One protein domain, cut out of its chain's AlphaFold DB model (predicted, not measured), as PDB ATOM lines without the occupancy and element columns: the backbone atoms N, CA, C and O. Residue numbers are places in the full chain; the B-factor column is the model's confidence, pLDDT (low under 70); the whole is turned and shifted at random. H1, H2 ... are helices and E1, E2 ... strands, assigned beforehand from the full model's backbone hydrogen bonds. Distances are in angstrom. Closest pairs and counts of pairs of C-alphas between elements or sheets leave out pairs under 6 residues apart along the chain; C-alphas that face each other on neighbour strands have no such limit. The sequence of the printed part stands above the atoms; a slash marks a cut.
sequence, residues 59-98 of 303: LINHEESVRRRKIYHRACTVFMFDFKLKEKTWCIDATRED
ATOM      1  N   LEU A  59     -75.010  -9.618 -19.590       97.06
ATOM      2  CA  LEU A  59     -76.461  -9.787 -19.627       97.06
ATOM      3  C   LEU A  59     -76.864 -10.939 -18.699       97.06
ATOM      4  O   LEU A  59     -76.455 -12.078 -18.922       97.06
ATOM      5  N   ILE A  60     -77.689 -10.641 -17.700       97.62
ATOM      6  CA  ILE A  60     -78.221 -11.601 -16.724       97.62
ATOM      7  C   ILE A  60     -79.748 -11.473 -16.609       97.62
ATOM      8  O   ILE A  60     -80.335 -10.454 -16.985       97.62
ATOM      9  N   ASN A  61     -80.413 -12.514 -16.108       97.12
ATOM     10  CA  ASN A  61     -81.845 -12.488 -15.801       97.12
ATOM     11  C   ASN A  61     -82.127 -11.787 -14.458       97.12
ATOM     12  O   ASN A  61     -81.216 -11.437 -13.705       97.12
ATOM     13  N   HIS A  62     -83.409 -11.577 -14.157       94.81
ATOM     14  CA  HIS A  62     -83.839 -10.933 -12.917       94.81
ATOM     15  C   HIS A  62     -83.404 -11.706 -11.664       94.81
ATOM     16  O   HIS A  62     -82.980 -11.101 -10.684       94.81
ATOM     17  N   GLU A  63     -83.462 -13.035 -11.708       97.69
ATOM     18  CA  GLU A  63     -83.130 -13.910 -10.584       97.69
ATOM     19  C   GLU A  63     -81.642 -13.788 -10.202       97.69
ATOM     20  O   GLU A  63     -81.314 -13.645  -9.024       97.69
ATOM     21  N   GLU A  64     -80.745 -13.751 -11.193       97.75
ATOM     22  CA  GLU A  64     -79.308 -13.525 -10.995       97.75
ATOM     23  C   GLU A  64     -79.000 -12.070 -10.593       97.75
ATOM     24  O   GLU A  64     -78.149 -11.852  -9.731       97.75
ATOM     25  N   SER A  65     -79.728 -11.077 -11.129       95.94
ATOM     26  CA  SER A  65     -79.647  -9.670 -10.682       95.94
ATOM     27  C   SER A  65     -79.968  -9.562  -9.183       95.94
ATOM     28  O   SER A  65     -79.177  -9.026  -8.405       95.94
ATOM     29  N   VAL A  66     -81.069 -10.177  -8.735       96.19
ATOM     30  CA  VAL A  66     -81.471 -10.224  -7.319       96.19
ATOM     31  C   VAL A  66     -80.499 -11.043  -6.461       96.19
ATOM     32  O   VAL A  66     -80.283 -10.683  -5.304       96.19
ATOM     33  N   ARG A  67     -79.890 -12.117  -6.984       97.62
ATOM     34  CA  ARG A  67     -78.855 -12.875  -6.258       97.62
ATOM     35  C   ARG A  67     -77.602 -12.026  -6.038       97.62
ATOM     36  O   ARG A  67     -77.145 -11.919  -4.905       97.62
ATOM     37  N   ARG A  68     -77.079 -11.389  -7.088       96.75
ATOM     38  CA  ARG A  68     -75.868 -10.553  -7.030       96.75
ATOM     39  C   ARG A  68     -76.038  -9.338  -6.127       96.75
ATOM     40  O   ARG A  68     -75.190  -9.107  -5.275       96.75
ATOM     41  N   ARG A  69     -77.173  -8.633  -6.215       94.00
ATOM     42  CA  ARG A  69     -77.495  -7.472  -5.357       94.00
ATOM     43  C   ARG A  69     -77.573  -7.781  -3.849       94.00
ATOM     44  O   ARG A  69     -77.660  -6.841  -3.067       94.00
ATOM     45  N   LYS A  70     -77.564  -9.057  -3.435       94.94
ATOM     46  CA  LYS A  70     -77.497  -9.490  -2.022       94.94
ATOM     47  C   LYS A  70     -76.082  -9.805  -1.527       94.94
ATOM     48  O   LYS A  70     -75.912 -10.004  -0.330       94.94
ATOM     49  N   ILE A  71     -75.119  -9.927  -2.437       94.56
ATOM     50  CA  ILE A  71     -73.739 -10.338  -2.151       94.56
ATOM     51  C   ILE A  71     -72.818  -9.138  -2.393       94.56
ATOM     52  O   ILE A  71     -72.100  -8.713  -1.497       94.56
ATOM     53  N   TYR A  72     -72.947  -8.518  -3.570       90.88
ATOM     54  CA  TYR A  72     -72.147  -7.374  -3.987       90.88
ATOM     55  C   TYR A  72     -72.301  -6.201  -3.023       90.88
ATOM     56  O   TYR A  72     -73.418  -5.758  -2.737       90.88
ATOM     57  N   HIS A  73     -71.167  -5.620  -2.624       91.06
ATOM     58  CA  HIS A  73     -71.148  -4.362  -1.889       91.06
ATOM     59  C   HIS A  73     -72.000  -3.293  -2.604       91.06
ATOM     60  O   HIS A  73     -71.965  -3.148  -3.831       91.06
ATOM     61  N   ARG A  74     -72.782  -2.526  -1.830       84.44
ATOM     62  CA  ARG A  74     -73.824  -1.609  -2.330       84.44
ATOM     63  C   ARG A  74     -73.299  -0.631  -3.387       84.44
ATOM     64  O   ARG A  74     -73.968  -0.405  -4.394       84.44
ATOM     65  N   ALA A  75     -72.076  -0.138  -3.191       82.81
ATOM     66  CA  ALA A  75     -71.341   0.742  -4.100       82.81
ATOM     67  C   ALA A  75     -71.110   0.162  -5.514       82.81
ATOM     68  O   ALA A  75     -70.996   0.927  -6.470       82.81
ATOM     69  N   CYS A  76     -71.071  -1.167  -5.664       86.50
ATOM     70  CA  CYS A  76     -70.913  -1.858  -6.948       86.50
ATOM     71  C   CYS A  76     -72.256  -2.017  -7.675       86.50
ATOM     72  O   CYS A  76     -72.330  -1.890  -8.896       86.50
ATOM     73  N   THR A  77     -73.344  -2.252  -6.930       88.19
ATOM     74  CA  THR A  77     -74.691  -2.506  -7.489       88.19
ATOM     75  C   THR A  77     -75.283  -1.338  -8.288       88.19
ATOM     76  O   THR A  77     -76.277  -1.518  -8.997       88.19
ATOM     77  N   VAL A  78     -74.662  -0.157  -8.211       89.31
ATOM     78  CA  VAL A  78     -75.013   1.043  -8.987       89.31
ATOM     79  C   VAL A  78     -74.753   0.860 -10.488       89.31
ATOM     80  O   VAL A  78     -75.424   1.483 -11.302       89.31
ATOM     81  N   PHE A  79     -73.836  -0.043 -10.860       93.50
ATOM     82  CA  PHE A  79     -73.496  -0.367 -12.251       93.50
ATOM     83  C   PHE A  79     -74.343  -1.518 -12.838       93.50
ATOM     84  O   PHE A  79     -74.004  -2.091 -13.872       93.50
ATOM     85  N   MET A  80     -75.434  -1.901 -12.169       95.06
ATOM     86  CA  MET A  80     -76.356  -2.947 -12.620       95.06
ATOM     87  C   MET A  80     -77.638  -2.313 -13.178       95.06
ATOM     88  O   MET A  80     -78.485  -1.834 -12.419       95.06
ATOM     89  N   PHE A  81     -77.788  -2.315 -14.503       94.75
ATOM     90  CA  PHE A  81     -78.881  -1.661 -15.227       94.75
ATOM     91  C   PHE A  81     -80.015  -2.656 -15.537       94.75
ATOM     92  O   PHE A  81     -79.943  -3.395 -16.524       94.75
ATOM     93  N   ASP A  82     -81.092  -2.655 -14.743       94.69
ATOM     94  CA  ASP A  82     -82.296  -3.456 -15.024       94.69
ATOM     95  C   ASP A  82     -83.156  -2.839 -16.155       94.69
ATOM     96  O   ASP A  82     -83.380  -1.629 -16.219       94.69
ATOM     97  N   PHE A  83     -83.698  -3.673 -17.047       93.31
ATOM     98  CA  PHE A  83     -84.598  -3.280 -18.136       93.31
ATOM     99  C   PHE A  83     -85.615  -4.384 -18.473       93.31
ATOM    100  O   PHE A  83     -85.379  -5.569 -18.250       93.31
ATOM    101  N   LYS A  84     -86.759  -4.015 -19.069       93.38
ATOM    102  CA  LYS A  84     -87.786  -4.980 -19.514       93.38
ATOM    103  C   LYS A  84     -87.672  -5.316 -21.003       93.38
ATOM    104  O   LYS A  84     -87.547  -4.417 -21.840       93.38
ATOM    105  N   LEU A  85     -87.777  -6.602 -21.343       91.00
ATOM    106  CA  LEU A  85     -87.795  -7.138 -22.708       91.00
ATOM    107  C   LEU A  85     -88.712  -8.368 -22.780       91.00
ATOM    108  O   LEU A  85     -88.459  -9.357 -22.099       91.00
ATOM    109  N   LYS A  86     -89.738  -8.318 -23.647       91.69
ATOM    110  CA  LYS A  86     -90.776  -9.366 -23.773       91.69
ATOM    111  C   LYS A  86     -91.338  -9.759 -22.396       91.69
ATOM    112  O   LYS A  86     -91.229 -10.908 -21.983       91.69
ATOM    113  N   GLU A  87     -91.833  -8.752 -21.673       92.31
ATOM    114  CA  GLU A  87     -92.404  -8.810 -20.308       92.31
ATOM    115  C   GLU A  87     -91.446  -9.243 -19.179       92.31
ATOM    116  O   GLU A  87     -91.640  -8.838 -18.035       92.31
ATOM    117  N   LYS A  88     -90.355  -9.950 -19.491       93.38
ATOM    118  CA  LYS A  88     -89.304 -10.333 -18.542       93.38
ATOM    119  C   LYS A  88     -88.387  -9.158 -18.197       93.38
ATOM    120  O   LYS A  88     -88.053  -8.339 -19.059       93.38
ATOM    121  N   THR A  89     -87.938  -9.113 -16.945       94.12
ATOM    122  CA  THR A  89     -86.858  -8.226 -16.491       94.12
ATOM    123  C   THR A  89     -85.502  -8.892 -16.743       94.12
ATOM    124  O   THR A  89     -85.323 -10.083 -16.492       94.12
ATOM    125  N   TRP A  90     -84.558  -8.105 -17.243       96.00
ATOM    126  CA  TRP A  90     -83.164  -8.452 -17.515       96.00
ATOM    127  C   TRP A  90     -82.267  -7.374 -16.914       96.00
ATOM    128  O   TRP A  90     -82.728  -6.254 -16.717       96.00
ATOM    129  N   CYS A  91     -80.992  -7.670 -16.689       97.12
ATOM    130  CA  CYS A  91     -80.009  -6.693 -16.233       97.12
ATOM    131  C   CYS A  91     -78.765  -6.721 -17.125       97.12
ATOM    132  O   CYS A  91     -78.322  -7.798 -17.528       97.12
ATOM    133  N   ILE A  92     -78.187  -5.551 -17.411       97.56
ATOM    134  CA  ILE A  92     -76.777  -5.444 -17.804       97.56
ATOM    135  C   ILE A  92     -75.971  -5.164 -16.541       97.56
ATOM    136  O   ILE A  92     -76.108  -4.105 -15.936       97.56
ATOM    137  N   ASP A  93     -75.163  -6.127 -16.129       97.38
ATOM    138  CA  ASP A  93     -74.262  -6.006 -14.991       97.38
ATOM    139  C   ASP A  93     -72.881  -5.518 -15.451       97.38
ATOM    140  O   ASP A  93     -72.127  -6.259 -16.088       97.38
ATOM    141  N   ALA A  94     -72.573  -4.260 -15.137       96.75
ATOM    142  CA  ALA A  94     -71.286  -3.612 -15.373       96.75
ATOM    143  C   ALA A  94     -70.526  -3.346 -14.054       96.75
ATOM    144  O   ALA A  94     -69.738  -2.403 -13.964       96.75
ATOM    145  N   THR A  95     -70.768  -4.143 -13.002       94.38
ATOM    146  CA  THR A  95     -70.038  -4.041 -11.721       94.38
ATOM    147  C   THR A  95     -68.533  -4.195 -11.915       94.38
ATOM    148  O   THR A  95     -67.771  -3.327 -11.488       94.38
ATOM    149  N   ARG A  96     -68.119  -5.250 -12.631       92.31
ATOM    150  CA  ARG A  96     -66.732  -5.478 -13.057       92.31
ATOM    151  C   ARG A  96     -66.282  -4.379 -14.011       92.31
ATOM    152  O   ARG A  96     -66.937  -4.124 -15.018       92.31
ATOM    153  N   GLU A  97     -65.131  -3.783 -13.728       91.31
ATOM    154  CA  GLU A  97     -64.511  -2.831 -14.640       91.31
ATOM    155  C   GLU A  97     -63.696  -3.569 -15.716       91.31
ATOM    156  O   GLU A  97     -62.686  -4.202 -15.429       91.31
ATOM    157  N   ASP A  98     -64.156  -3.499 -16.967       92.06
ATOM    158  CA  ASP A  98     -63.521  -4.076 -18.166       92.06
ATOM    159  C   ASP A  98     -62.853  -3.006 -19.056       92.06
ATOM    160  O   ASP A  98     -62.487  -3.268 -20.202       92.06
TER     161      ASP A  98
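Overview. This is residues 59 to 98 of the 303 residues of the protein "N-lysine methyltransferase KMT5A" of Larimichthys crocea (UniProt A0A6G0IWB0). A small three-stranded antiparallel sheet, mostly the hairpin of E2 and E3 with the short E1 added beside E3, has one short helix, H1, over one face, while the other face is bare. A long loop, residues 69 to 79, leads from H1 back to E2. The printed part has 40 residues, with one named helix and three named strands in the order E1, H1, E2, E3; the sheet runs E1, E3, E2, and the class is mixed, helices and strands. It is compact, with a radius of gyration of the C-alphas of 9.9 A, and spans 29 by 21 by 12 A.

Along the chain. Begin in the sheet with E3, residues 88 to 93, 16.0 A long, which ends at C-alpha 93 at (-74.262, -6.006, -14.991). E2, residues 80 to 85, is 15.8 A long. Find C-alpha 59 at (-76.461, -9.787, -19.627), where E1, residues 59 to 61, begins its 7.1 A. H1, residues 62 to 68, starts at (-83.839, -10.933, -12.917) and covers 9.9 A.

Arrangement. Look first at the inner strand E3, antiparallel to E2 at 151 degrees; N 83 and O 90 are within hydrogen-bond range at 2.8 A. On its other side E3 is antiparallel to E1 at 139 degrees, with N 60 and O 91 at 2.9 A. H1 is on the sheet at a height of 9.0 A, over E3, and runs along the strands, at 7 degrees to E3 on the local plane. The closest C-alphas of H1 and E3 are those of His 62 and Trp 90, 5.3 A apart. E1, H1 and E2 make a split strand-helix-strand unit, two strands running the same way with E3 between them, and its crossover is right-handed. In H1 every O i to N i+4 pair is within hydrogen-bond range.

Size, cuts and confidence. Look to His 73 and Lys 86 for the two C-alphas farthest apart, at 29.8 A. The printed part has no cut. The link from H1 to E2, 11 residues, is long; those from E1 to H1 and from E2 to E3 are tight. The mean pLDDT of the printed part is 93.7, and no printed residue is under 70.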